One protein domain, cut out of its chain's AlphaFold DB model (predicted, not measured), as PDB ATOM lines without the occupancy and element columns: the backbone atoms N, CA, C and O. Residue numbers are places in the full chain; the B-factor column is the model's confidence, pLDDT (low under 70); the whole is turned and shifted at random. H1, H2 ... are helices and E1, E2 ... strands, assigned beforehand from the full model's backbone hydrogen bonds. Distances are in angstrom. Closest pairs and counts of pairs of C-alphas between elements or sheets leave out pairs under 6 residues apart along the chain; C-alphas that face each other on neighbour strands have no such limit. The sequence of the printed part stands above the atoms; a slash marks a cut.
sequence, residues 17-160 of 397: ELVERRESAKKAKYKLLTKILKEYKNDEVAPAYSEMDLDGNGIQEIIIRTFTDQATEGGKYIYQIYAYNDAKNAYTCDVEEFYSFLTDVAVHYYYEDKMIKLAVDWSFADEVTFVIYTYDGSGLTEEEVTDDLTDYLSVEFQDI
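What this domain is: This is residues 17 to 160 of the 397 residues of the protein "Sporulation related protein" of Roseburia sp. CAG:471 (UniProt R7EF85). What does this model look like? Two strongly twisted five-stranded sheets lie partly face to face as a sandwich, their strands nearly aligned, and the long helix H1 lies slantwise over the far face of the first sheet, E1 to E5. The last residues come back to that first sheet, where residues 158 to 159 pair beside its edge strand E1. What is it made of? The 144 printed residues hold one named helix, then ten named strands, in the order H1 and E1 to E10, and the class is mixed, helices and strands; the first sheet is branched and antiparallel in its pairs, and the second runs E9, E8, E7, E6, E10, all antiparallel. How large is it? It is compact, with a radius of gyration of the C-alphas of 15.5 A, and its flat outline spans 50 by 41 by 21 A.

Where its parts are: Where are the strands of the branched sheet? E3, residues 76 to 85, is the longest strand at 28.4 A and starts with C-alpha 76 at (-23.222, 49.035, 24.713). E2 is residues 61 to 68, 22.7 A; E1 is 48 to 52, 14.0 A; E4 is 90 to 92, 6.2 A; E5 is 98 to 100, 7.4 A. Where are those of the second sheet? E6 is residues 107 to 112, 15.9 A; E7 is 115 to 121, 19.6 A; E8 is 130 to 135, 16.1 A; E9 is 140 to 145, 15.7 A. E10, residues 153 to 155, is 6.8 A long and ends with C-alpha 155 at (-17.159, 33.267, 19.748). And the helix? H1, residues 17 to 39, is 32.8 A long and begins with C-alpha 17 at (9.498, 26.762, 26.513).

How they stand to each other: How is the branched sheet joined? E1 to E4 form a meander, each strand the antiparallel neighbour of the one before, with N 50 and O 63 at 2.9 A, N 64 and O 80 at 2.8 A, and N 85 and O 90 at 2.9 A. E2 lies on one side of E3, and E4 and E5 lie on the other side, with N 79 and O 98 at 2.8 A. How does the helix sit? H1 is on this sheet at a height of 7.8 A, over E3 and only just slantwise to the strands, at 32 degrees to E3 on the local plane. Its closest C-alphas to E4 are those of Ala 28 and Ala 90, 4.8 A apart, and every O i to N i+4 pair of H1 is within hydrogen-bond range. How is the second sheet joined? E6 to E9 form another meander, with N 117 and O 110 at 2.9 A, N 133 and O 118 at 2.7 A, and N 143 and O 132 at 2.9 A; E10 is antiparallel to E6, with N 155 and O 107 at 2.7 A. How do the two sheets stand? The parts that face each other are 11.1 A centre to centre, with best planes 9 degrees apart and strands at 13 degrees. The closest C-alphas of E5 and E7 are those of Ser 100 and Asp 121, 5.9 A apart, while E5 and E8 are near each other.

The domain as a whole: How far does it reach? The two C-alphas farthest apart are those of Glu 17 and Asp 126, 50.9 A. Is it continuous? The printed part has no cut, and its links are tight or short, with none long; the short link E5 to E6 passes from one sheet to the other. Where is confidence low? The mean pLDDT of the printed part is 78.7, and 31 residues are under 70, among them residues 70 to 74, 102 to 106, 124 to 128 and 147 to 156.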
ATOM      1  N   GLU A  17       9.697  25.320  26.339       69.50
ATOM      2  CA  GLU A  17       9.498  26.762  26.513       69.50
ATOM      3  C   GLU A  17       8.018  27.156  26.389       69.50
ATOM      4  O   GLU A  17       7.537  27.965  27.180       69.50
ATOM      5  N   LEU A  18       7.269  26.575  25.444       73.62
ATOM      6  CA  LEU A  18       5.843  26.860  25.274       73.62
ATOM      7  C   LEU A  18       5.033  26.371  26.477       73.62
ATOM      8  O   LEU A  18       4.130  27.073  26.927       73.62
ATOM      9  N   VAL A  19       5.373  25.213  27.043       71.06
ATOM     10  CA  VAL A  19       4.655  24.692  28.208       71.06
ATOM     11  C   VAL A  19       4.901  25.550  29.451       71.06
ATOM     12  O   VAL A  19       3.955  25.911  30.152       71.06
ATOM     13  N   GLU A  20       6.144  25.977  29.704       77.56
ATOM     14  CA  GLU A  20       6.422  26.918  30.799       77.56
ATOM     15  C   GLU A  20       5.714  28.269  30.600       77.56
ATOM     16  O   GLU A  20       5.247  28.890  31.570       77.56
ATOM     17  N   ARG A  21       5.593  28.715  29.341       83.94
ATOM     18  CA  ARG A  21       4.813  29.903  28.975       83.94
ATOM     19  C   ARG A  21       3.322  29.701  29.247       83.94
ATOM     20  O   ARG A  21       2.740  30.569  29.893       83.94
ATOM     21  N   ARG A  22       2.723  28.563  28.871       81.38
ATOM     22  CA  ARG A  22       1.310  28.215  29.145       81.38
ATOM     23  C   ARG A  22       0.997  28.194  30.635       81.38
ATOM     24  O   ARG A  22       0.060  28.852  31.078       81.38
ATOM     25  N   GLU A  23       1.849  27.561  31.436       80.31
ATOM     26  CA  GLU A  23       1.724  27.534  32.899       80.31
ATOM     27  C   GLU A  23       1.741  28.938  33.526       80.31
ATOM     28  O   GLU A  23       1.025  29.249  34.491       80.31
ATOM     29  N   SER A  24       2.592  29.811  32.991       86.75
ATOM     30  CA  SER A  24       2.696  31.199  33.437       86.75
ATOM     31  C   SER A  24       1.482  32.021  32.986       86.75
ATOM     32  O   SER A  24       0.883  32.732  33.803       86.75
ATOM     33  N   ALA A  25       1.039  31.835  31.739       88.19
ATOM     34  CA  ALA A  25      -0.172  32.426  31.183       88.19
ATOM     35  C   ALA A  25      -1.417  32.020  31.982       88.19
ATOM     36  O   ALA A  25      -2.176  32.889  32.405       88.19
ATOM     37  N   LYS A  26      -1.580  30.744  32.347       83.19
ATOM     38  CA  LYS A  26      -2.704  30.253  33.162       83.19
ATOM     39  C   LYS A  26      -2.799  30.963  34.516       83.19
ATOM     40  O   LYS A  26      -3.864  31.435  34.928       83.19
ATOM     41  N   LYS A  27      -1.662  31.142  35.198       84.00
ATOM     42  CA  LYS A  27      -1.585  31.904  36.460       84.00
ATOM     43  C   LYS A  27      -1.878  33.391  36.253       84.00
ATOM     44  O   LYS A  27      -2.501  34.023  37.112       84.00
ATOM     45  N   ALA A  28      -1.418  33.974  35.150       91.06
ATOM     46  CA  ALA A  28      -1.687  35.362  34.794       91.06
ATOM     47  C   ALA A  28      -3.169  35.602  34.461       91.06
ATOM     48  O   ALA A  28      -3.744  36.574  34.956       91.06
ATOM     49  N   LYS A  29      -3.797  34.690  33.713       88.75
ATOM     50  CA  LYS A  29      -5.230  34.670  33.405       88.75
ATOM     51  C   LYS A  29      -6.054  34.739  34.677       88.75
ATOM     52  O   LYS A  29      -6.866  35.644  34.842       88.75
ATOM     53  N   TYR A  30      -5.779  33.851  35.631       83.81
ATOM     54  CA  TYR A  30      -6.474  33.837  36.917       83.81
ATOM     55  C   TYR A  30      -6.417  35.200  37.627       83.81
ATOM     56  O   TYR A  30      -7.426  35.702  38.136       83.81
ATOM     57  N   LYS A  31      -5.237  35.836  37.647       89.19
ATOM     58  CA  LYS A  31      -5.057  37.168  38.246       89.19
ATOM     59  C   LYS A  31      -5.857  38.237  37.501       89.19
ATOM     60  O   LYS A  31      -6.461  39.084  38.161       89.19
ATOM     61  N   LEU A  32      -5.866  38.200  36.166       91.56
ATOM     62  CA  LEU A  32      -6.645  39.114  35.332       91.56
ATOM     63  C   LEU A  32      -8.143  38.960  35.612       91.56
ATOM     64  O   LEU A  32      -8.779  39.926  36.024       91.56
ATOM     65  N   LEU A  33      -8.686  37.750  35.470       88.00
ATOM     66  CA  LEU A  33     -10.111  37.475  35.662       88.00
ATOM     67  C   LEU A  33     -10.576  37.861  37.074       88.00
ATOM     68  O   LEU A  33     -11.607  38.508  37.235       88.00
ATOM     69  N   THR A  34      -9.766  37.580  38.103       85.56
ATOM     70  CA  THR A  34     -10.048  38.010  39.486       85.56
ATOM     71  C   THR A  34     -10.100  39.536  39.621       85.56
ATOM     72  O   THR A  34     -10.935  40.074  40.354       85.56
ATOM     73  N   LYS A  35      -9.195  40.252  38.941       90.69
ATOM     74  CA  LYS A  35      -9.167  41.720  38.939       90.69
ATOM     75  C   LYS A  35     -10.426  42.280  38.273       90.69
ATOM     76  O   LYS A  35     -11.083  43.109  38.897       90.69
ATOM     77  N   ILE A  36     -10.769  41.798  37.075       90.31
ATOM     78  CA  ILE A  36     -11.965  42.221  36.329       90.31
ATOM     79  C   ILE A  36     -13.224  41.936  37.148       90.31
ATOM     80  O   ILE A  36     -14.021  42.836  37.391       90.31
ATOM     81  N   LEU A  37     -13.363  40.728  37.696       86.25
ATOM     82  CA  LEU A  37     -14.509  40.381  38.533       86.25
ATOM     83  C   LEU A  37     -14.675  41.340  39.714       86.25
ATOM     84  O   LEU A  37     -15.786  41.744  40.030       86.25
ATOM     85  N   LYS A  38     -13.580  41.728  40.377       87.69
ATOM     86  CA  LYS A  38     -13.627  42.669  41.505       87.69
ATOM     87  C   LYS A  38     -14.049  44.077  41.082       87.69
ATOM     88  O   LYS A  38     -14.668  44.772  41.891       87.69
ATOM     89  N   GLU A  39     -13.661  44.491  39.883       90.44
ATOM     90  CA  GLU A  39     -13.954  45.803  39.308       90.44
ATOM     91  C   GLU A  39     -15.439  45.932  38.951       90.44
ATOM     92  O   GLU A  39     -16.083  46.863  39.425       90.44
ATOM     93  N   TYR A  40     -15.998  44.926  38.271       86.12
ATOM     94  CA  TYR A  40     -17.372  44.919  37.744       86.12
ATOM     95  C   TYR A  40     -18.377  44.142  38.621       86.12
ATOM     96  O   TYR A  40     -19.491  43.844  38.209       86.12
ATOM     97  N   LYS A  41     -18.011  43.780  39.859       80.38
ATOM     98  CA  LYS A  41     -18.823  42.911  40.747       80.38
ATOM     99  C   LYS A  41     -20.239  43.413  41.064       80.38
ATOM    100  O   LYS A  41     -21.036  42.646  41.597       80.38
ATOM    101  N   ASN A  42     -20.488  44.709  40.898       81.69
ATOM    102  CA  ASN A  42     -21.744  45.360  41.267       81.69
ATOM    103  C   ASN A  42     -22.538  45.804  40.034       81.69
ATOM    104  O   ASN A  42     -23.577  46.445  40.196       81.69
ATOM    105  N   ASP A  43     -22.028  45.517  38.842       82.00
ATOM    106  CA  ASP A  43     -22.642  45.929  37.595       82.00
ATOM    107  C   ASP A  43     -23.829  45.011  37.301       82.00
ATOM    108  O   ASP A  43     -23.845  43.837  37.681       82.00
ATOM    109  N   GLU A  44     -24.857  45.565  36.662       78.50
ATOM    110  CA  GLU A  44     -26.092  44.830  36.364       78.50
ATOM    111  C   GLU A  44     -25.841  43.666  35.397       78.50
ATOM    112  O   GLU A  44     -26.460  42.608  35.511       78.50
ATOM    113  N   VAL A  45     -24.884  43.848  34.488       80.12
ATOM    114  CA  VAL A  45     -24.444  42.838  33.531       80.12
ATOM    115  C   VAL A  45     -23.082  42.312  33.968       80.12
ATOM    116  O   VAL A  45     -22.119  43.070  34.089       80.12
ATOM    117  N   ALA A  46     -22.996  41.001  34.196       82.06
ATOM    118  CA  ALA A  46     -21.750  40.362  34.589       82.06
ATOM    119  C   ALA A  46     -20.693  40.476  33.473       82.06
ATOM    120  O   ALA A  46     -21.020  40.317  32.289       82.06
ATOM    121  N   PRO A  47     -19.415  40.715  33.826       87.25
ATOM    122  CA  PRO A  47     -18.346  40.647  32.848       87.25
ATOM    123  C   PRO A  47     -18.176  39.197  32.388       87.25
ATOM    124  O   PRO A  47     -18.280  38.257  33.186       87.25
ATOM    125  N   ALA A  48     -17.871  39.024  31.109       83.88
ATOM    126  CA  ALA A  48     -17.645  37.723  30.501       83.88
ATOM    127  C   ALA A  48     -16.334  37.705  29.716       83.88
ATOM    128  O   ALA A  48     -15.752  38.757  29.454       83.88
ATOM    129  N   TYR A  49     -15.852  36.523  29.355       84.25
ATOM    130  CA  TYR A  49     -14.625  36.368  28.589       84.25
ATOM    131  C   TYR A  49     -14.704  35.231  27.576       84.25
ATOM    132  O   TYR A  49     -15.492  34.302  27.734       84.25
ATOM    133  N   SER A  50     -13.859  35.300  26.559       81.06
ATOM    134  CA  SER A  50     -13.552  34.176  25.683       81.06
ATOM    135  C   SER A  50     -12.050  34.103  25.432       81.06
ATOM    136  O   SER A  50     -11.327  35.058  25.727       81.06
ATOM    137  N   GLU A  51     -11.583  32.962  24.939       81.38
ATOM    138  CA  GLU A  51     -10.165  32.663  24.742       81.38
ATOM    139  C   GLU A  51      -9.939  32.208  23.307       81.38
ATOM    140  O   GLU A  51     -10.681  31.366  22.798       81.38
ATOM    141  N   MET A  52      -8.933  32.776  22.651       78.38
ATOM    142  CA  MET A  52      -8.598  32.426  21.278       78.38
ATOM    143  C   MET A  52      -7.128  32.733  21.009       78.38
ATOM    144  O   MET A  52      -6.652  33.786  21.407       78.38
ATOM    145  N   ASP A  53      -6.417  31.828  20.342       79.31
ATOM    146  CA  ASP A  53      -5.050  32.068  19.859       79.31
ATOM    147  C   ASP A  53      -5.125  32.880  18.558       79.31
ATOM    148  O   ASP A  53      -5.197  32.318  17.465       79.31
ATOM    149  N   LEU A  54      -5.260  34.202  18.693       78.69
ATOM    150  CA  LEU A  54      -5.509  35.125  17.585       78.69
ATOM    151  C   LEU A  54      -4.252  35.358  16.744       78.69
ATOM    152  O   LEU A  54      -4.370  35.605  15.542       78.69
ATOM    153  N   ASP A  55      -3.072  35.301  17.366       77.69
ATOM    154  CA  ASP A  55      -1.784  35.532  16.705       77.69
ATOM    155  C   ASP A  55      -1.046  34.235  16.304       77.69
ATOM    156  O   ASP A  55      -0.042  34.290  15.587       77.69
ATOM    157  N   GLY A  56      -1.565  33.071  16.711       75.06
ATOM    158  CA  GLY A  56      -1.036  31.755  16.363       75.06
ATOM    159  C   GLY A  56       0.246  31.389  17.113       75.06
ATOM    160  O   GLY A  56       1.018  30.554  16.628       75.06
ATOM    161  N   ASN A  57       0.530  32.028  18.251       76.75
ATOM    162  CA  ASN A  57       1.744  31.792  19.033       76.75
ATOM    163  C   ASN A  57       1.625  30.606  20.019       76.75
ATOM    164  O   ASN A  57       2.605  30.279  20.703       76.75
ATOM    165  N   GLY A  58       0.449  29.973  20.105       75.56
ATOM    166  CA  GLY A  58       0.158  28.846  20.992       75.56
ATOM    167  C   GLY A  58      -0.280  29.231  22.412       75.56
ATOM    168  O   GLY A  58      -0.493  28.328  23.236       75.56
ATOM    169  N   ILE A  59      -0.405  30.530  22.708       83.38
ATOM    170  CA  ILE A  59      -0.952  31.118  23.936       83.38
ATOM    171  C   ILE A  59      -2.191  31.932  23.569       83.38
ATOM    172  O   ILE A  59      -2.102  32.913  22.848       83.38
ATOM    173  N   GLN A  60      -3.344  31.567  24.126       83.25
ATOM    174  CA  GLN A  60      -4.602  32.257  23.845       83.25
ATOM    175  C   GLN A  60      -4.603  33.705  24.362       83.25
ATOM    176  O   GLN A  60      -4.317  33.959  25.542       83.25
ATOM    177  N   GLU A  61      -5.032  34.640  23.517       87.69
ATOM    178  CA  GLU A  61      -5.547  35.938  23.930       87.69
ATOM    179  C   GLU A  61      -6.873  35.774  24.678       87.69
ATOM    180  O   GLU A  61      -7.681  34.887  24.397       87.69
ATOM    181  N   ILE A  62      -7.122  36.683  25.623       88.12
ATOM    182  CA  ILE A  62      -8.375  36.741  26.376       88.12
ATOM    183  C   ILE A  62      -9.175  37.949  25.900       88.12
ATOM    184  O   ILE A  62      -8.757  39.092  26.090       88.12
ATOM    185  N   ILE A  63     -10.355  37.704  25.339       87.75
ATOM    186  CA  ILE A  63     -11.305  38.747  24.955       87.75
ATOM    187  C   ILE A  63     -12.263  38.954  26.126       87.75
ATOM    188  O   ILE A  63     -13.086  38.089  26.415       87.75
ATOM    189  N   ILE A  64     -12.162  40.085  26.822       89.00
ATOM    190  CA  ILE A  64     -13.062  40.457  27.921       89.00
ATOM    191  C   ILE A  64     -14.220  41.280  27.366       89.00
ATOM    192  O   ILE A  64     -13.983  42.284  26.704       89.00
ATOM    193  N   ARG A  65     -15.455  40.899  27.701       88.12
ATOM    194  CA  ARG A  65     -16.682  41.655  27.431       88.12
ATOM    195  C   ARG A  65     -17.223  42.276  28.715       88.12
ATOM    196  O   ARG A  65     -17.517  41.567  29.681       88.12
ATOM    197  N   THR A  66     -17.447  43.581  28.693       88.19
ATOM    198  CA  THR A  66     -18.165  44.337  29.728       88.19
ATOM    199  C   THR A  66     -19.335  45.098  29.107       88.19
ATOM    200  O   THR A  66     -19.527  45.079  27.891       88.19
ATOM    201  N   PHE A  67     -20.164  45.729  29.934       86.06
ATOM    202  CA  PHE A  67     -21.326  46.491  29.487       86.06
ATOM    203  C   PHE A  67     -21.350  47.853  30.172       86.06
ATOM    204  O   PHE A  67     -21.002  47.968  31.345       86.06
ATOM    205  N   THR A  68     -21.791  48.881  29.452       83.06
ATOM    206  CA  THR A  68     -22.060  50.196  30.035       83.06
ATOM    207  C   THR A  68     -23.425  50.709  29.605       83.06
ATOM    208  O   THR A  68     -23.763  50.661  28.426       83.06
ATOM    209  N   ASP A  69     -24.182  51.248  30.559       76.12
ATOM    210  CA  ASP A  69     -25.469  51.919  30.354       76.12
ATOM    211  C   ASP A  69     -25.314  53.405  29.974       76.12
ATOM    212  O   ASP A  69     -26.294  54.071  29.646       76.12
ATOM    213  N   GLN A  70     -24.084  53.936  29.991       68.88
ATOM    214  CA  GLN A  70     -23.793  55.352  29.731       68.88
ATOM    215  C   GLN A  70     -23.742  55.715  28.241       68.88
ATOM    216  O   GLN A  70     -23.527  56.881  27.897       68.88
ATOM    217  N   ALA A  71     -23.937  54.744  27.347       62.69
ATOM    218  CA  ALA A  71     -24.150  55.022  25.932       62.69
ATOM    219  C   ALA A  71     -25.533  55.661  25.722       62.69
ATOM    220  O   ALA A  71     -26.478  55.400  26.463       62.69
ATOM    221  N   THR A  72     -25.663  56.511  24.707       56.00
ATOM    222  CA  THR A  72     -26.837  57.371  24.480       56.00
ATOM    223  C   THR A  72     -28.169  56.626  24.315       56.00
ATOM    224  O   THR A  72     -29.217  57.260  24.436       56.00
ATOM    225  N   GLU A  73     -28.158  55.311  24.066       55.09
ATOM    226  CA  GLU A  73     -29.285  54.564  23.484       55.09
ATOM    227  C   GLU A  73     -29.442  53.131  24.049       55.09
ATOM    228  O   GLU A  73     -29.603  52.173  23.305       55.09
ATOM    229  N   GLY A  74     -29.437  52.965  25.378       63.09
ATOM    230  CA  GLY A  74     -29.779  51.675  26.018       63.09
ATOM    231  C   GLY A  74     -28.590  50.785  26.392       63.09
ATOM    232  O   GLY A  74     -28.786  49.683  26.898       63.09
ATOM    233  N   GLY A  75     -27.376  51.309  26.218       75.69
ATOM    234  CA  GLY A  75     -26.116  50.692  26.614       75.69
ATOM    235  C   GLY A  75     -25.329  50.100  25.446       75.69
ATOM    236  O   GLY A  75     -25.807  50.058  24.319       75.69
ATOM    237  N   LYS A  76     -24.081  49.706  25.699       80.94
ATOM    238  CA  LYS A  76     -23.222  49.035  24.713       80.94
ATOM    239  C   LYS A  76     -22.342  47.990  25.381       80.94
ATOM    240  O   LYS A  76     -21.919  48.178  26.527       80.94
ATOM    241  N   TYR A  77     -22.027  46.932  24.644       85.12
ATOM    242  CA  TYR A  77     -20.983  45.994  25.032       85.12
ATOM    243  C   TYR A  77     -19.622  46.538  24.615       85.12
ATOM    244  O   TYR A  77     -19.476  47.083  23.522       85.12
ATOM    245  N   ILE A  78     -18.639  46.413  25.502       87.44
ATOM    246  CA  ILE A  78     -17.250  46.811  25.275       87.44
ATOM    247  C   ILE A  78     -16.399  45.552  25.336       87.44
ATOM    248  O   ILE A  78     -16.526  44.761  26.271       87.44
ATOM    249  N   TYR A  79     -15.530  45.391  24.351       87.81
ATOM    250  CA  TYR A  79     -14.622  44.271  24.212       87.81
ATOM    251  C   TYR A  79     -13.180  44.765  24.283       87.81
ATOM    252  O   TYR A  79     -12.814  45.778  23.684       87.81
ATOM    253  N   GLN A  80     -12.359  44.031  25.022       90.44
ATOM    254  CA  GLN A  80     -10.935  44.301  25.185       90.44
ATOM    255  C   GLN A  80     -10.146  43.012  24.998       90.44
ATOM    256  O   GLN A  80     -10.454  42.003  25.634       90.44
ATOM    257  N   ILE A  81      -9.111  43.062  24.162       89.56
ATOM    258  CA  ILE A  81      -8.208  41.933  23.931       89.56
ATOM    259  C   ILE A  81      -7.004  42.076  24.851       89.56
ATOM    260  O   ILE A  81      -6.319  43.101  24.870       89.56
ATOM    261  N   TYR A  82      -6.746  41.023  25.611       91.50
ATOM    262  CA  TYR A  82      -5.589  40.906  26.473       91.50
ATOM    263  C   TYR A  82      -4.648  39.854  25.894       91.50
ATOM    264  O   TYR A  82      -5.021  38.687  25.796       91.50
ATOM    265  N   ALA A  83      -3.414  40.256  25.600       90.81
ATOM    266  CA  ALA A  83      -2.351  39.357  25.160       90.81
ATOM    267  C   ALA A  83      -1.405  39.029  26.319       90.81
ATOM    268  O   ALA A  83      -1.203  39.843  27.234       90.81
ATOM    269  N   TYR A  84      -0.830  37.828  26.312       91.44
ATOM    270  CA  TYR A  84       0.098  37.418  27.360       91.44
ATOM    271  C   TYR A  84       1.483  38.045  27.147       91.44
ATOM    272  O   TYR A  84       2.139  37.844  26.131       91.44
ATOM    273  N   ASN A  85       1.959  38.802  28.137       91.25
ATOM    274  CA  ASN A  85       3.268  39.440  28.098       91.25
ATOM    275  C   ASN A  85       4.281  38.654  28.938       91.25
ATOM    276  O   ASN A  85       4.286  38.755  30.171       91.25
ATOM    277  N   ASP A  86       5.189  37.939  28.267       89.00
ATOM    278  CA  ASP A  86       6.227  37.119  28.905       89.00
ATOM    279  C   ASP A  86       7.095  37.920  29.895       89.00
ATOM    280  O   ASP A  86       7.356  37.479  31.015       89.00
ATOM    281  N   ALA A  87       7.496  39.145  29.534       90.25
ATOM    282  CA  ALA A  87       8.365  39.976  30.370       90.25
ATOM    283  C   ALA A  87       7.682  40.451  31.665       90.25
ATOM    284  O   ALA A  87       8.343  40.649  32.687       90.25
ATOM    285  N   LYS A  88       6.360  40.655  31.627       91.69
ATOM    286  CA  LYS A  88       5.553  41.062  32.787       91.69
ATOM    287  C   LYS A  88       4.961  39.869  33.539       91.69
ATOM    288  O   LYS A  88       4.499  40.061  34.664       91.69
ATOM    289  N   ASN A  89       4.968  38.675  32.939       92.12
ATOM    290  CA  ASN A  89       4.253  37.491  33.415       92.12
ATOM    291  C   ASN A  89       2.790  37.831  33.767       92.12
ATOM    292  O   ASN A  89       2.301  37.616  34.885       92.12
ATOM    293  N   ALA A  90       2.137  38.515  32.826       93.75
ATOM    294  CA  ALA A  90       0.804  39.071  32.985       93.75
ATOM    295  C   ALA A  90       0.138  39.257  31.622       93.75
ATOM    296  O   ALA A  90       0.801  39.611  30.652       93.75
ATOM    297  N   TYR A  91      -1.181  39.112  31.592       92.88
ATOM    298  CA  TYR A  91      -1.983  39.576  30.471       92.88
ATOM    299  C   TYR A  91      -2.071  41.105  30.479       92.88
ATOM    300  O   TYR A  91      -2.384  41.705  31.517       92.88
ATOM    301  N   THR A  92      -1.793  41.737  29.341       91.12
ATOM    302  CA  THR A  92      -1.866  43.190  29.164       91.12
ATOM    303  C   THR A  92      -2.852  43.562  28.066       91.12
ATOM    304  O   THR A  92      -2.897  42.934  27.015       91.12
ATOM    305  N   CYS A  93      -3.665  44.584  28.339       87.00
ATOM    306  CA  CYS A  93      -4.534  45.209  27.348       87.00
ATOM    307  C   CYS A  93      -3.716  46.298  26.665       87.00
ATOM    308  O   CYS A  93      -3.659  47.429  27.148       87.00
ATOM    309  N   ASP A  94      -3.011  45.918  25.607       68.25
ATOM    310  CA  ASP A  94      -2.243  46.855  24.782       68.25
ATOM    311  C   ASP A  94      -3.027  47.257  23.512       68.25
ATOM    312  O   ASP A  94      -2.557  48.071  22.723       68.25
ATOM    313  N   VAL A  95      -4.243  46.720  23.353       67.19
ATOM    314  CA  VAL A  95      -5.116  46.863  22.184       67.19
ATOM    315  C   VAL A  95      -6.249  47.855  22.467       67.19
ATOM    316  O   VAL A  95      -6.755  47.910  23.591       67.19
ATOM    317  N   GLU A  96      -6.640  48.642  21.459       69.50
ATOM    318  CA  GLU A  96      -7.792  49.552  21.543       69.50
ATOM    319  C   GLU A  96      -9.109  48.785  21.764       69.50
ATOM    320  O   GLU A  96      -9.284  47.652  21.316       69.50
ATOM    321  N   GLU A  97     -10.031  49.400  22.506       83.88
ATOM    322  CA  GLU A  97     -11.344  48.824  22.806       83.88
ATOM    323  C   GLU A  97     -12.218  48.807  21.547       83.88
ATOM    324  O   GLU A  97     -12.274  49.802  20.823       83.88
ATOM    325  N   PHE A  98     -12.979  47.734  21.340       83.44
ATOM    326  CA  PHE A  98     -14.055  47.703  20.346       83.44
ATOM    327  C   PHE A  98     -15.409  47.461  21.016       83.44
ATOM    328  O   PHE A  98     -15.474  47.115  22.196       83.44
ATOM    329  N   TYR A  99     -16.516  47.714  20.321       81.56
ATOM    330  CA  TYR A  99     -17.851  47.688  20.932       81.56
ATOM    331  C   TYR A  99     -18.910  47.068  20.023       81.56
ATOM    332  O   TYR A  99     -18.684  46.917  18.832       81.56
ATOM    333  N   SER A 100     -20.059  46.716  20.599       78.44
ATOM    334  CA  SER A 100     -21.282  46.338  19.879       78.44
ATOM    335  C   SER A 100     -22.491  47.022  20.513       78.44
ATOM    336  O   SER A 100     -22.531  47.220  21.734       78.44
ATOM    337  N   PHE A 101     -23.470  47.380  19.680       73.56
ATOM    338  CA  PHE A 101     -24.736  47.987  20.100       73.56
ATOM    339  C   PHE A 101     -25.905  46.997  20.146       73.56
ATOM    340  O   PHE A 101     -26.956  47.338  20.688       73.56
ATOM    341  N   LEU A 102     -25.739  45.786  19.606       66.50
ATOM    342  CA  LEU A 102     -26.785  44.769  19.609       66.50
ATOM    343  C   LEU A 102     -26.638  43.784  20.768       66.50
ATOM    344  O   LEU A 102     -25.560  43.543  21.307       66.50
ATOM    345  N   THR A 103     -27.787  43.257  21.185       49.34
ATOM    346  CA  THR A 103     -27.942  42.404  22.368       49.34
ATOM    347  C   THR A 103     -27.707  40.923  22.101       49.34
ATOM    348  O   THR A 103     -27.694  40.163  23.067       49.34
ATOM    349  N   ASP A 104     -27.568  40.502  20.837       51.38
ATOM    350  CA  ASP A 104     -27.237  39.112  20.524       51.38
ATOM    351  C   ASP A 104     -25.724  38.900  20.623       51.38
ATOM    352  O   ASP A 104     -24.896  39.598  20.044       51.38
ATOM    353  N   VAL A 105     -25.383  37.975  21.507       58.31
ATOM    354  CA  VAL A 105     -24.143  37.945  22.273       58.31
ATOM    355  C   VAL A 105     -23.075  37.149  21.525       58.31
ATOM    356  O   VAL A 105     -22.688  36.067  21.959       58.31
ATOM    357  N   ALA A 106     -22.599  37.662  20.393       62.06
ATOM    358  CA  ALA A 106     -21.592  36.968  19.598       62.06
ATOM    359  C   ALA A 106     -20.577  37.935  18.982       62.06
ATOM    360  O   ALA A 106     -20.935  38.905  18.321       62.06
ATOM    361  N   VAL A 107     -19.290  37.644  19.183       74.50
ATOM    362  CA  VAL A 107     -18.240  38.127  18.276       74.50
ATOM    363  C   VAL A 107     -18.090  37.042  17.228       74.50
ATOM    364  O   VAL A 107     -17.699  35.931  17.565       74.50
ATOM    365  N   HIS A 108     -18.441  37.318  15.982       77.88
ATOM    366  CA  HIS A 108     -18.236  36.360  14.905       77.88
ATOM    367  C   HIS A 108     -16.754  36.294  14.546       77.88
ATOM    368  O   HIS A 108     -16.006  37.238  14.789       77.88
ATOM    369  N   TYR A 109     -16.305  35.186  13.974       77.56
ATOM    370  CA  TYR A 109     -14.943  35.069  13.495       77.56
ATOM    371  C   TYR A 109     -14.834  34.200  12.251       77.56
ATOM    372  O   TYR A 109     -15.614  33.272  12.022       77.56
ATOM    373  N   TYR A 110     -13.817  34.498  11.453       72.06
ATOM    374  CA  TYR A 110     -13.395  33.665  10.339       72.06
ATOM    375  C   TYR A 110     -11.886  33.734  10.158       72.06
ATOM    376  O   TYR A 110     -11.197  34.573  10.738       72.06
ATOM    377  N   TYR A 111     -11.379  32.800   9.365       71.06
ATOM    378  CA  TYR A 111      -9.969  32.705   9.045       71.06
ATOM    379  C   TYR A 111      -9.734  33.182   7.617       71.06
ATOM    380  O   TYR A 111     -10.346  32.666   6.681       71.06
ATOM    381  N   GLU A 112      -8.838  34.145   7.451       75.06
ATOM    382  CA  GLU A 112      -8.460  34.706   6.158       75.06
ATOM    383  C   GLU A 112      -6.963  35.014   6.165       75.06
ATOM    384  O   GLU A 112      -6.451  35.604   7.111       75.06
ATOM    385  N   ASP A 113      -6.240  34.589   5.124       72.44
ATOM    386  CA  ASP A 113      -4.809  34.884   4.941       72.44
ATOM    387  C   ASP A 113      -3.920  34.576   6.157       72.44
ATOM    388  O   ASP A 113      -2.972  35.291   6.479       72.44
ATOM    389  N   LYS A 114      -4.200  33.448   6.805       68.81
ATOM    390  CA  LYS A 114      -3.530  32.973   8.019       68.81
ATOM    391  C   LYS A 114      -3.805  33.754   9.303       68.81
ATOM    392  O   LYS A 114      -3.134  33.523  10.303       68.81
ATOM    393  N   MET A 115      -4.803  34.625   9.281       71.31
ATOM    394  CA  MET A 115      -5.172  35.490  10.391       71.31
ATOM    395  C   MET A 115      -6.618  35.233  10.802       71.31
ATOM    396  O   MET A 115      -7.490  35.001   9.960       71.31
ATOM    397  N   ILE A 116      -6.887  35.320  12.102       74.81
ATOM    398  CA  ILE A 116      -8.256  35.353  12.609       74.81
ATOM    399  C   ILE A 116      -8.795  36.779  12.486       74.81
ATOM    400  O   ILE A 116      -8.175  37.752  12.918       74.81
ATOM    401  N   LYS A 117      -9.977  36.887  11.885       80.31
ATOM    402  CA  LYS A 117     -10.754  38.113  11.735       80.31
ATOM    403  C   LYS A 117     -11.934  38.039  12.688       80.31
ATOM    404  O   LYS A 117     -12.640  37.034  12.689       80.31
ATOM    405  N   LEU A 118     -12.144  39.082  13.485       83.38
ATOM    406  CA  LEU A 118     -13.276  39.200  14.401       83.38
ATOM    407  C   LEU A 118     -14.315  40.119  13.770       83.38
ATOM    408  O   LEU A 118     -14.002  41.255  13.454       83.38
ATOM    409  N   ALA A 119     -15.542  39.661  13.591       80.94
ATOM    410  CA  ALA A 119     -16.637  40.460  13.072       80.94
ATOM    411  C   ALA A 119     -17.645  40.754  14.185       80.94
ATOM    412  O   ALA A 119     -18.038  39.872  14.951       80.94
ATOM    413  N   VAL A 120     -18.045  42.015  14.294       80.81
ATOM    414  CA  VAL A 120     -18.936  42.491  15.351       80.81
ATOM    415  C   VAL A 120     -20.105  43.215  14.729       80.81
ATOM    416  O   VAL A 120     -19.941  44.027  13.819       80.81
ATOM    417  N   ASP A 121     -21.291  42.925  15.247       78.25
ATOM    418  CA  ASP A 121     -22.505  43.586  14.810       78.25
ATOM    419  C   ASP A 121     -22.571  45.020  15.358       78.25
ATOM    420  O   ASP A 121     -22.581  45.258  16.574       78.25
ATOM    421  N   TRP A 122     -22.566  45.978  14.435       78.19
ATOM    422  CA  TRP A 122     -22.736  47.414  14.655       78.19
ATOM    423  C   TRP A 122     -24.094  47.906  14.156       78.19
ATOM    424  O   TRP A 122     -24.325  49.117  14.112       78.19
ATOM    425  N   SER A 123     -24.994  46.992  13.792       73.50
ATOM    426  CA  SER A 123     -26.281  47.351  13.227       73.50
ATOM    427  C   SER A 123     -27.055  48.210  14.212       73.50
ATOM    428  O   SER A 123     -27.201  47.898  15.399       73.50
ATOM    429  N   PHE A 124     -27.541  49.331  13.703       67.56
ATOM    430  CA  PHE A 124     -28.206  50.349  14.485       67.56
ATOM    431  C   PHE A 124     -29.441  50.847  13.741       67.56
ATOM    432  O   PHE A 124     -29.374  51.284  12.591       67.56
ATOM    433  N   ALA A 125     -30.587  50.811  14.426       66.88
ATOM    434  CA  ALA A 125     -31.892  51.127  13.853       66.88
ATOM    435  C   ALA A 125     -32.179  50.317  12.568       66.88
ATOM    436  O   ALA A 125     -32.352  49.104  12.648       66.88
ATOM    437  N   ASP A 126     -32.247  50.983  11.413       64.56
ATOM    438  CA  ASP A 126     -32.525  50.363  10.111       64.56
ATOM    439  C   ASP A 126     -31.242  50.109   9.287       64.56
ATOM    440  O   ASP A 126     -31.322  49.633   8.153       64.56
ATOM    441  N   GLU A 127     -30.063  50.452   9.822       67.31
ATOM    442  CA  GLU A 127     -28.770  50.264   9.161       67.31
ATOM    443  C   GLU A 127     -28.107  48.988   9.676       67.31
ATOM    444  O   GLU A 127     -27.798  48.865  10.861       67.31
ATOM    445  N   VAL A 128     -27.911  48.028   8.769       68.00
ATOM    446  CA  VAL A 128     -27.163  46.799   9.040       68.00
ATOM    447  C   VAL A 128     -25.708  47.046   8.668       68.00
ATOM    448  O   VAL A 128     -25.383  47.154   7.483       68.00
ATOM    449  N   THR A 129     -24.858  47.150   9.685       76.06
ATOM    450  CA  THR A 129     -23.427  47.415   9.535       76.06
ATOM    451  C   THR A 129     -22.674  46.466  10.444       76.06
ATOM    452  O   THR A 129     -22.978  46.356  11.628       76.06
ATOM    453  N   PHE A 130     -21.661  45.815   9.900       79.50
ATOM    454  CA  PHE A 130     -20.748  44.973  10.655       79.50
ATOM    455  C   PHE A 130     -19.356  45.575  10.587       79.50
ATOM    456  O   PHE A 130     -18.986  46.192   9.590       79.50
ATOM    457  N   VAL A 131     -18.571  45.391  11.642       82.69
ATOM    458  CA  VAL A 131     -17.170  45.810  11.656       82.69
ATOM    459  C   VAL A 131     -16.287  44.594  11.795       82.69
ATOM    460  O   VAL A 131     -16.427  43.814  12.736       82.69
ATOM    461  N   ILE A 132     -15.371  44.452  10.846       83.50
ATOM    462  CA  ILE A 132     -14.320  43.451  10.874       83.50
ATOM    463  C   ILE A 132     -13.099  44.074  11.541       83.50
ATOM    464  O   ILE A 132     -12.526  45.046  11.056       83.50
ATOM    465  N   TYR A 133     -12.673  43.468  12.636       83.56
ATOM    466  CA  TYR A 133     -11.439  43.741  13.338       83.56
ATOM    467  C   TYR A 133     -10.395  42.678  12.995       83.56
ATOM    468  O   TYR A 133     -10.617  41.477  13.160       83.56
ATOM    469  N   THR A 134      -9.225  43.116  12.537       81.31
ATOM    470  CA  THR A 134      -8.054  42.244  12.359       81.31
ATOM    471  C   THR A 134      -7.054  42.519  13.466       81.31
ATOM    472  O   THR A 134      -6.620  43.661  13.604       81.31
ATOM    473  N   TYR A 135      -6.682  41.489  14.224       77.88
ATOM    474  CA  TYR A 135      -5.647  41.582  15.249       77.88
ATOM    475  C   TYR A 135      -4.297  41.145  14.678       77.88
ATOM    476  O   TYR A 135      -4.205  40.061  14.119       77.88
ATOM    477  N   ASP A 136      -3.257  41.970  14.809       73.56
ATOM    478  CA  ASP A 136      -1.909  41.677  14.284       73.56
ATOM    479  C   ASP A 136      -0.880  41.297  15.366       73.56
ATOM    480  O   ASP A 136       0.326  41.299  15.111       73.56
ATOM    481  N   GLY A 137      -1.340  41.019  16.591       69.62
ATOM    482  CA  GLY A 137      -0.484  40.821  17.766       69.62
ATOM    483  C   GLY A 137      -0.158  42.117  18.526       69.62
ATOM    484  O   GLY A 137       0.288  42.076  19.672       69.62
ATOM    485  N   SER A 138      -0.398  43.291  17.934       70.62
ATOM    486  CA  SER A 138      -0.045  44.592  18.524       70.62
ATOM    487  C   SER A 138      -1.163  45.635  18.498       70.62
ATOM    488  O   SER A 138      -1.136  46.567  19.303       70.62
ATOM    489  N   GLY A 139      -2.157  45.476  17.628       74.56
ATOM    490  CA  GLY A 139      -3.291  46.384  17.508       74.56
ATOM    491  C   GLY A 139      -4.435  45.797  16.687       74.56
ATOM    492  O   GLY A 139      -4.369  44.656  16.229       74.56
ATOM    493  N   LEU A 140      -5.494  46.596  16.527       82.06
ATOM    494  CA  LEU A 140      -6.644  46.268  15.689       82.06
ATOM    495  C   LEU A 140      -6.710  47.209  14.494       82.06
ATOM    496  O   LEU A 140      -6.531  48.418  14.634       82.06
ATOM    497  N   THR A 141      -7.024  46.655  13.330       83.69
ATOM    498  CA  THR A 141      -7.490  47.436  12.180       83.69
ATOM    499  C   THR A 141      -8.958  47.138  11.933       83.69
ATOM    500  O   THR A 141      -9.337  45.966  11.939       83.69
ATOM    501  N   GLU A 142      -9.748  48.180  11.688       87.12
ATOM    502  CA  GLU A 142     -11.188  48.087  11.448       87.12
ATOM    503  C   GLU A 142     -11.554  48.269   9.968       87.12
ATOM    504  O   GLU A 142     -10.968  49.091   9.257       87.12
ATOM    505  N   GLU A 143     -12.543  47.500   9.521       85.25
ATOM    506  CA  GLU A 143     -13.181  47.615   8.212       85.25
ATOM    507  C   GLU A 143     -14.699  47.475   8.372       85.25
ATOM    508  O   GLU A 143     -15.190  46.457   8.860       85.25
ATOM    509  N   GLU A 144     -15.449  48.501   7.968       82.62
ATOM    510  CA  GLU A 144     -16.913  48.443   7.923       82.62
ATOM    511  C   GLU A 144     -17.379  47.651   6.698       82.62
ATOM    512  O   GLU A 144     -16.999  47.947   5.562       82.62
ATOM    513  N   VAL A 145     -18.264  46.683   6.925       78.81
ATOM    514  CA  VAL A 145     -18.884  45.859   5.888       78.81
ATOM    515  C   VAL A 145     -20.399  45.785   6.068       78.81
ATOM    516  O   VAL A 145     -20.950  46.052   7.132       78.81
ATOM    517  N   THR A 146     -21.091  45.413   4.995       70.06
ATOM    518  CA  THR A 146     -22.555  45.210   4.967       70.06
ATOM    519  C   THR A 146     -22.901  43.743   4.699       70.06
ATOM    520  O   THR A 146     -23.901  43.434   4.053       70.06
ATOM    521  N   ASP A 147     -22.011  42.849   5.131       65.62
ATOM    522  CA  ASP A 147     -22.045  41.419   4.820       65.62
ATOM    523  C   ASP A 147     -23.030  40.645   5.705       65.62
ATOM    524  O   ASP A 147     -23.388  41.113   6.775       65.62
ATOM    525  N   ASP A 148     -23.472  39.461   5.292       67.19
ATOM    526  CA  ASP A 148     -24.320  38.605   6.132       67.19
ATOM    527  C   ASP A 148     -23.446  37.733   7.046       67.19
ATOM    528  O   ASP A 148     -22.805  36.791   6.585       67.19
ATOM    529  N   LEU A 149     -23.431  38.021   8.354       66.12
ATOM    530  CA  LEU A 149     -22.633  37.248   9.313       66.12
ATOM    531  C   LEU A 149     -23.232  35.877   9.688       66.12
ATOM    532  O   LEU A 149     -22.635  35.153  10.485       66.12
ATOM    533  N   THR A 150     -24.381  35.485   9.123       65.12
ATOM    534  CA  THR A 150     -25.097  34.253   9.512       65.12
ATOM    535  C   THR A 150     -24.284  32.974   9.266       65.12
ATOM    536  O   THR A 150     -24.433  32.004  10.009       65.12
ATOM    537  N   ASP A 151     -23.398  32.973   8.267       64.69
ATOM    538  CA  ASP A 151     -22.534  31.828   7.941       64.69
ATOM    539  C   ASP A 151     -21.208  31.819   8.734       64.69
ATOM    540  O   ASP A 151     -20.418  30.876   8.628       64.69
ATOM    541  N   TYR A 152     -20.949  32.853   9.541       68.56
ATOM    542  CA  TYR A 152     -19.720  33.005  10.315       68.56
ATOM    543  C   TYR A 152     -19.886  32.424  11.714       68.56
ATOM    544  O   TYR A 152     -20.884  32.658  12.399       68.56
ATOM    545  N   LEU A 153     -18.865  31.709  12.180       67.31
ATOM    546  CA  LEU A 153     -18.878  31.132  13.520       67.31
ATOM    547  C   LEU A 153     -18.856  32.223  14.581       67.31
ATOM    548  O   LEU A 153     -18.206  33.247  14.411       67.31
ATOM    549  N   SER A 154     -19.535  31.985  15.695       69.56
ATOM    550  CA  SER A 154     -19.580  32.897  16.833       69.56
ATOM    551  C   SER A 154     -18.645  32.444  17.951       69.56
ATOM    552  O   SER A 154     -18.679  31.294  18.384       69.56
ATOM    553  N   VAL A 155     -17.855  33.377  18.471       68.69
ATOM    554  CA  VAL A 155     -17.159  33.267  19.748       68.69
ATOM    555  C   VAL A 155     -18.161  33.541  20.864       68.69
ATOM    556  O   VAL A 155     -18.647  34.663  21.032       68.69
ATOM    557  N   GLU A 156     -18.456  32.510  21.649       69.31
ATOM    558  CA  GLU A 156     -19.290  32.646  22.838       69.31
ATOM    559  C   GLU A 156     -18.486  33.141  24.046       69.31
ATOM    560  O   GLU A 156     -17.309  32.813  24.225       69.31
ATOM    561  N   PHE A 157     -19.145  33.939  24.888       74.69
ATOM    562  CA  PHE A 157     -18.554  34.589  26.056       74.69
ATOM    563  C   PHE A 157     -19.063  33.964  27.354       74.69
ATOM    564  O   PHE A 157     -20.266  33.845  27.579       74.69
ATOM    565  N   GLN A 158     -18.129  33.633  28.238       74.19
ATOM    566  CA  GLN A 158     -18.347  32.951  29.507       74.19
ATOM    567  C   GLN A 158     -18.327  33.942  30.671       74.19
ATOM    568  O   GLN A 158     -17.366  34.695  30.821       74.19
ATOM    569  N   ASP A 159     -19.342  33.935  31.534       77.00
ATOM    570  CA  ASP A 159     -19.372  34.817  32.706       77.00
ATOM    571  C   ASP A 159     -18.196  34.537  33.660       77.00
ATOM    572  O   ASP A 159     -17.958  33.408  34.099       77.00
ATOM    573  N   ILE A 160     -17.478  35.592  34.057       77.88
ATOM    574  CA  ILE A 160     -16.286  35.482  34.919       77.88
ATOM    575  C   ILE A 160     -16.656  35.058  36.356       77.88
ATOM    576  O   ILE A 160     -15.826  34.521  37.092       77.88
TER     577      ILE A 160